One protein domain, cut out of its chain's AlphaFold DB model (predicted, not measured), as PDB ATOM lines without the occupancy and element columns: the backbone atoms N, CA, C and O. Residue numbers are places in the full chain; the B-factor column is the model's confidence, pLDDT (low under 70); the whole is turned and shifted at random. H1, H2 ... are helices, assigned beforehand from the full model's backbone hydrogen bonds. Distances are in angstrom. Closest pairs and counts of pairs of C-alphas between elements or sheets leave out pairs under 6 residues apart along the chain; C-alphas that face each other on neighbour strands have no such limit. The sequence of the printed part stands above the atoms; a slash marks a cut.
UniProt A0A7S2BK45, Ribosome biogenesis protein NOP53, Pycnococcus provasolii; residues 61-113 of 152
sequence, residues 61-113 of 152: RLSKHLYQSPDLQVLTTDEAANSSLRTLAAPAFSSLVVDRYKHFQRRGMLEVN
ATOM      1  N   ARG A  61      32.738 -37.397  35.305       79.00
ATOM      2  CA  ARG A  61      33.508 -38.603  34.972       79.00
ATOM      3  C   ARG A  61      32.562 -39.777  34.781       79.00
ATOM      4  O   ARG A  61      31.873 -40.165  35.713       79.00
ATOM      5  N   LEU A  62      32.580 -40.350  33.582       83.12
ATOM      6  CA  LEU A  62      31.963 -41.647  33.284       83.12
ATOM      7  C   LEU A  62      32.913 -42.820  33.576       83.12
ATOM      8  O   LEU A  62      32.465 -43.930  33.829       83.12
ATOM      9  N   SER A  63      34.228 -42.580  33.525       85.25
ATOM     10  CA  SER A  63      35.255 -43.624  33.592       85.25
ATOM     11  C   SER A  63      36.346 -43.310  34.622       85.25
ATOM     12  O   SER A  63      36.392 -42.246  35.248       85.25
ATOM     13  N   LYS A  64      37.283 -44.254  34.776       86.69
ATOM     14  CA  LYS A  64      38.445 -44.134  35.667       86.69
ATOM     15  C   LYS A  64      39.354 -42.950  35.316       86.69
ATOM     16  O   LYS A  64      40.021 -42.420  36.204       86.69
ATOM     17  N   HIS A  65      39.429 -42.524  34.058       88.69
ATOM     18  CA  HIS A  65      40.366 -41.475  33.649       88.69
ATOM     19  C   HIS A  65      39.812 -40.063  33.897       88.69
ATOM     20  O   HIS A  65      38.609 -39.851  34.017       88.69
ATOM     21  N   LEU A  66      40.716 -39.094  34.056       87.56
ATOM     22  CA  LEU A  66      40.376 -37.677  34.206       87.56
ATOM     23  C   LEU A  66      40.372 -37.004  32.837       87.56
ATOM     24  O   LEU A  66      41.284 -37.241  32.045       87.56
ATOM     25  N   TYR A  67      39.383 -36.145  32.592       90.25
ATOM     26  CA  TYR A  67      39.400 -35.260  31.434       90.25
ATOM     27  C   TYR A  67      40.629 -34.349  31.497       90.25
ATOM     28  O   TYR A  67      40.892 -33.715  32.517       90.25
ATOM     29  N   GLN A  68      41.362 -34.298  30.391       88.56
ATOM     30  CA  GLN A  68      42.467 -33.375  30.175       88.56
ATOM     31  C   GLN A  68      42.066 -32.445  29.036       88.56
ATOM     32  O   GLN A  68      41.672 -32.926  27.962       88.56
ATOM     33  N   SER A  69      42.129 -31.140  29.302       87.88
ATOM     34  CA  SER A  69      41.937 -30.124  28.275       87.88
ATOM     35  C   SER A  69      43.010 -30.287  27.199       87.88
ATOM     36  O   SER A  69      44.150 -30.604  27.542       87.88
ATOM     37  N   PRO A  70      42.657 -30.118  25.917       86.75
ATOM     38  CA  PRO A  70      43.656 -30.065  24.860       86.75
ATOM     39  C   PRO A  70      44.588 -28.869  25.077       86.75
ATOM     40  O   PRO A  70      44.188 -27.867  25.679       86.75
ATOM     41  N   ASP A  71      45.815 -28.986  24.579       85.50
ATOM     42  CA  ASP A  71      46.783 -27.896  24.619       85.50
ATOM     43  C   ASP A  71      46.282 -26.733  23.754       85.50
ATOM     44  O   ASP A  71      45.790 -26.931  22.640       85.50
ATOM     45  N   LEU A  72      46.374 -25.516  24.291       81.50
ATOM     46  CA  LEU A  72      45.933 -24.317  23.590       81.50
ATOM     47  C   LEU A  72      46.951 -23.983  22.495       81.50
ATOM     48  O   LEU A  72      48.054 -23.524  22.781       81.50
ATOM     49  N   GLN A  73      46.574 -24.210  21.239       79.06
ATOM     50  CA  GLN A  73      47.324 -23.724  20.084       79.06
ATOM     51  C   GLN A  73      46.993 -22.242  19.894       79.06
ATOM     52  O   GLN A  73      45.999 -21.895  19.258       79.06
ATOM     53  N   VAL A  74      47.781 -21.370  20.524       81.50
ATOM     54  CA  VAL A  74      47.621 -19.913  20.432       81.50
ATOM     55  C   VAL A  74      48.846 -19.332  19.747       81.50
ATOM     56  O   VAL A  74      49.971 -19.674  20.104       81.50
ATOM     57  N   LEU A  75      48.619 -18.454  18.776       82.38
ATOM     58  CA  LEU A  75      49.685 -17.668  18.166       82.38
ATOM     59  C   LEU A  75      50.024 -16.490  19.073       82.38
ATOM     60  O   LEU A  75      49.132 -15.875  19.667       82.38
ATOM     61  N   THR A  76      51.309 -16.173  19.175       85.56
ATOM     62  CA  THR A  76      51.754 -14.969  19.884       85.56
ATOM     63  C   THR A  76      51.414 -13.717  19.074       85.56
ATOM     64  O   THR A  76      51.134 -13.787  17.877       85.56
ATOM     65  N   THR A  77      51.403 -12.548  19.718       83.50
ATOM     66  CA  THR A  77      51.055 -11.276  19.060       83.50
ATOM     67  C   THR A  77      51.948 -10.979  17.866       83.50
ATOM     68  O   THR A  77      51.467 -10.477  16.856       83.50
ATOM     69  N   ASP A  78      53.220 -11.345  17.961       81.44
ATOM     70  CA  ASP A  78      54.215 -11.076  16.928       81.44
ATOM     71  C   ASP A  78      53.997 -11.993  15.718       81.44
ATOM     72  O   ASP A  78      54.086 -11.560  14.570       81.44
ATOM     73  N   GLU A  79      53.616 -13.250  15.956       76.56
ATOM     74  CA  GLU A  79      53.260 -14.207  14.903       76.56
ATOM     75  C   GLU A  79      51.904 -13.876  14.263       76.56
ATOM     76  O   GLU A  79      51.722 -14.053  13.058       76.56
ATOM     77  N   ALA A  80      50.952 -13.372  15.051       75.69
ATOM     78  CA  ALA A  80      49.622 -12.994  14.586       75.69
ATOM     79  C   ALA A  80      49.624 -11.674  13.797       75.69
ATOM     80  O   ALA A  80      48.922 -11.565  12.795       75.69
ATOM     81  N   ALA A  81      50.408 -10.677  14.222       70.25
ATOM     82  CA  ALA A  81      50.483  -9.368  13.571       70.25
ATOM     83  C   ALA A  81      51.315  -9.398  12.281       70.25
ATOM     84  O   ALA A  81      50.995  -8.693  11.324       70.25
ATOM     85  N   ASN A  82      52.353 -10.238  12.233       66.06
ATOM     86  CA  ASN A  82      53.254 -10.326  11.082       66.06
ATOM     87  C   ASN A  82      52.776 -11.320  10.007       66.06
ATOM     88  O   ASN A  82      53.424 -11.447   8.967       66.06
ATOM     89  N   SER A  83      51.660 -12.027  10.226       65.81
ATOM     90  CA  SER A  83      51.116 -12.990   9.267       65.81
ATOM     91  C   SER A  83      49.817 -12.500   8.620       65.81
ATOM     92  O   SER A  83      48.870 -12.052   9.259       65.81
ATOM     93  N   SER A  84      49.753 -12.616   7.294       76.62
ATOM     94  CA  SER A  84      48.500 -12.480   6.553       76.62
ATOM     95  C   SER A  84      47.583 -13.684   6.821       76.62
ATOM     96  O   SER A  84      48.058 -14.801   7.045       76.62
ATOM     97  N   LEU A  85      46.263 -13.518   6.683       75.25
ATOM     98  CA  LEU A  85      45.296 -14.625   6.802       75.25
ATOM     99  C   LEU A  85      45.598 -15.815   5.867       75.25
ATOM    100  O   LEU A  85      45.206 -16.936   6.164       75.25
ATOM    101  N   ARG A  86      46.298 -15.585   4.746       77.50
ATOM    102  CA  ARG A  86      46.706 -16.639   3.798       77.50
ATOM    103  C   ARG A  86      47.923 -17.437   4.269       77.50
ATOM    104  O   ARG A  86      48.087 -18.581   3.863       77.50
ATOM    105  N   THR A  87      48.779 -16.827   5.083       76.56
ATOM    106  CA  THR A  87      49.975 -17.456   5.668       76.56
ATOM    107  C   THR A  87      49.681 -18.170   6.984       76.56
ATOM    108  O   THR A  87      50.462 -19.025   7.392       76.56
ATOM    109  N   LEU A  88      48.550 -17.864   7.628       73.94
ATOM    110  CA  LEU A  88      48.041 -18.640   8.753       73.94
ATOM    111  C   LEU A  88      47.644 -20.029   8.253       73.94
ATOM    112  O   LEU A  88      46.621 -20.210   7.594       73.94
ATOM    113  N   ALA A  89      48.487 -21.018   8.531       65.81
ATOM    114  CA  ALA A  89      48.212 -22.386   8.143       65.81
ATOM    115  C   ALA A  89      46.910 -22.844   8.822       65.81
ATOM    116  O   ALA A  89      46.833 -22.908  10.044       65.81
ATOM    117  N   ALA A  90      45.899 -23.222   8.035       58.72
ATOM    118  CA  ALA A  90      44.701 -23.903   8.529       58.72
ATOM    119  C   ALA A  90      44.977 -25.049   9.541       58.72
ATOM    120  O   ALA A  90      44.188 -25.184  10.475       58.72
ATOM    121  N   PRO A  91      46.070 -25.848   9.443       59.03
ATOM    122  CA  PRO A  91      46.413 -26.853  10.462       59.03
ATOM    123  C   PRO A  91      47.003 -26.308  11.776       59.03
ATOM    124  O   PRO A  91      47.197 -27.098  12.695       59.03
ATOM    125  N   ALA A  92      47.307 -25.008  11.888       58.22
ATOM    126  CA  ALA A  92      47.722 -24.391  13.155       58.22
ATOM    127  C   ALA A  92      46.554 -24.250  14.149       58.22
ATOM    128  O   ALA A  92      46.777 -23.996  15.329       58.22
ATOM    129  N   PHE A  93      45.319 -24.423  13.669       64.62
ATOM    130  CA  PHE A  93      44.121 -24.490  14.489       64.62
ATOM    131  C   PHE A  93      43.770 -25.951  14.774       64.62
ATOM    132  O   PHE A  93      43.851 -26.813  13.891       64.62
ATOM    133  N   SER A  94      43.340 -26.230  16.005       66.88
ATOM    134  CA  SER A  94      42.858 -27.549  16.399       66.88
ATOM    135  C   SER A  94      41.785 -28.029  15.423       66.88
ATOM    136  O   SER A  94      40.858 -27.308  15.049       66.88
ATOM    137  N   SER A  95      41.898 -29.282  14.973       80.69
ATOM    138  CA  SER A  95      40.851 -29.853  14.130       80.69
ATOM    139  C   SER A  95      39.523 -29.859  14.903       80.69
ATOM    140  O   SER A  95      39.460 -30.373  16.023       80.69
ATOM    141  N   LEU A  96      38.444 -29.360  14.288       84.12
ATOM    142  CA  LEU A  96      37.112 -29.286  14.913       84.12
ATOM    143  C   LEU A  96      36.636 -30.626  15.494       84.12
ATOM    144  O   LEU A  96      35.861 -30.661  16.447       84.12
ATOM    145  N   VAL A  97      37.078 -31.740  14.912       89.50
ATOM    146  CA  VAL A  97      36.755 -33.091  15.385       89.50
ATOM    147  C   VAL A  97      37.342 -33.347  16.772       89.50
ATOM    148  O   VAL A  97      36.640 -33.876  17.633       89.50
ATOM    149  N   VAL A  98      38.595 -32.948  17.011       88.88
ATOM    150  CA  VAL A  98      39.256 -33.096  18.316       88.88
ATOM    151  C   VAL A  98      38.548 -32.247  19.367       88.88
ATOM    152  O   VAL A  98      38.269 -32.746  20.458       88.88
ATOM    153  N   ASP A  99      38.157 -31.022  19.019       88.75
ATOM    154  CA  ASP A  99      37.446 -30.131  19.940       88.75
ATOM    155  C   ASP A  99      36.058 -30.665  20.288       88.75
ATOM    156  O   ASP A  99      35.697 -30.731  21.465       88.75
ATOM    157  N   ARG A 100      35.297 -31.142  19.292       92.44
ATOM    158  CA  ARG A 100      33.998 -31.796  19.522       92.44
ATOM    159  C   ARG A 100      34.147 -33.044  20.388       92.44
ATOM    160  O   ARG A 100      33.400 -33.215  21.349       92.44
ATOM    161  N   TYR A 101      35.130 -33.890  20.095       92.06
ATOM    162  CA  TYR A 101      35.422 -35.092  20.874       92.06
ATOM    163  C   TYR A 101      35.733 -34.753  22.341       92.06
ATOM    164  O   TYR A 101      35.135 -35.320  23.258       92.06
ATOM    165  N   LYS A 102      36.610 -33.770  22.580       91.00
ATOM    166  CA  LYS A 102      36.958 -33.300  23.927       91.00
ATOM    167  C   LYS A 102      35.791 -32.603  24.626       91.00
ATOM    168  O   LYS A 102      35.636 -32.761  25.835       91.00
ATOM    169  N   HIS A 103      34.940 -31.894  23.895       91.12
ATOM    170  CA  HIS A 103      33.725 -31.294  24.436       91.12
ATOM    171  C   HIS A 103      32.745 -32.362  24.945       91.12
ATOM    172  O   HIS A 103      32.261 -32.262  26.074       91.12
ATOM    173  N   PHE A 104      32.507 -33.423  24.168       91.88
ATOM    174  CA  PHE A 104      31.661 -34.540  24.600       91.88
ATOM    175  C   PHE A 104      32.240 -35.288  25.804       91.88
ATOM    176  O   PHE A 104      31.485 -35.671  26.699       91.88
ATOM    177  N   GLN A 105      33.569 -35.428  25.879       91.75
ATOM    178  CA  GLN A 105      34.235 -35.971  27.066       91.75
ATOM    179  C   GLN A 105      34.026 -35.096  28.304       91.75
ATOM    180  O   GLN A 105      33.654 -35.603  29.359       91.75
ATOM    181  N   ARG A 106      34.208 -33.774  28.183       89.25
ATOM    182  CA  ARG A 106      34.019 -32.824  29.292       89.25
ATOM    183  C   ARG A 106      32.588 -32.837  29.834       89.25
ATOM    184  O   ARG A 106      32.390 -32.667  31.033       89.25
ATOM    185  N   ARG A 107      31.600 -33.032  28.955       89.44
ATOM    186  CA  ARG A 107      30.176 -33.119  29.320       89.44
ATOM    187  C   ARG A 107      29.761 -34.477  29.883       89.44
ATOM    188  O   ARG A 107      28.614 -34.612  30.286       89.44
ATOM    189  N   GLY A 108      30.649 -35.474  29.887       87.69
ATOM    190  CA  GLY A 108      30.289 -36.832  30.284       87.69
ATOM    191  C   GLY A 108      29.273 -37.478  29.338       87.69
ATOM    192  O   GLY A 108      28.449 -38.259  29.789       87.69
ATOM    193  N   MET A 109      29.300 -37.135  28.043       90.50
ATOM    194  CA  MET A 109      28.581 -37.880  26.994       90.50
ATOM    195  C   MET A 109      29.445 -39.008  26.432       90.50
ATOM    196  O   MET A 109      28.936 -40.043  26.015       90.50
ATOM    197  N   LEU A 110      30.762 -38.796  26.425       91.81
ATOM    198  CA  LEU A 110      31.750 -39.779  26.017       91.81
ATOM    199  C   LEU A 110      32.713 -40.044  27.172       91.81
ATOM    200  O   LEU A 110      33.119 -39.123  27.883       91.81
ATOM    201  N   GLU A 111      33.121 -41.293  27.344       90.75
ATOM    202  CA  GLU A 111      34.143 -41.640  28.321       90.75
ATOM    203  C   GLU A 111      35.533 -41.117  27.929       90.75
ATOM    204  O   GLU A 111      35.907 -41.008  26.753       90.75
ATOM    205  N   VAL A 112      36.323 -40.786  28.951       92.50
ATOM    206  CA  VAL A 112      37.738 -40.472  28.770       92.50
ATOM    207  C   VAL A 112      38.508 -41.784  28.759       92.50
ATOM    208  O   VAL A 112      38.552 -42.480  29.772       92.50
ATOM    209  N   ASN A 113      39.154 -42.088  27.636       88.44
ATOM    210  CA  ASN A 113      39.953 -43.297  27.458       88.44
ATOM    211  C   ASN A 113      41.383 -42.956  27.059       88.44
ATOM    212  O   ASN A 113      41.639 -41.977  26.355       88.44
TER     213      ASN A 113
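This is residues 61 to 113 of the 152 residues of the protein "Ribosome biogenesis protein NOP53" of Pycnococcus provasolii (UniProt A0A7S2BK45). With little regular structure, the printed part is a long, narrow loop: H2 lies on the returning side, residues 61 to 76 make the outgoing side, and small H1 sits near the far end, where residues 81 to 87 stick out. The 53 printed residues, with two named helices, H1 then H2, and no named strand, are all helix by class, with only 16 residues in named elements. The whole is a rod spanning 44 by 17 by 14 A, only just extended, close to loose, with a radius of gyration of the C-alphas of 15.1 A.

H2, residues 96 to 106, measures 15.1 A from C-alpha 96 at (37.112, -29.286, 14.913) to C-alpha 106 at (34.019, -32.824, 29.292). H1, residues 77 to 81, measures 5.8 A and begins at C-alpha 77, (51.055, -11.276, 19.060).

H2 and H1 are apart. Every O i to N i+4 pair is within hydrogen-bond range in both helices.

The C-alphas of Lys 64 and Asn 82, the two farthest apart, are separated by 44.3 A. The printed part has no cut; the H1 to H2 link is long, 14 residues. Residues 82 to 83 and 89 to 94 have pLDDT under 70.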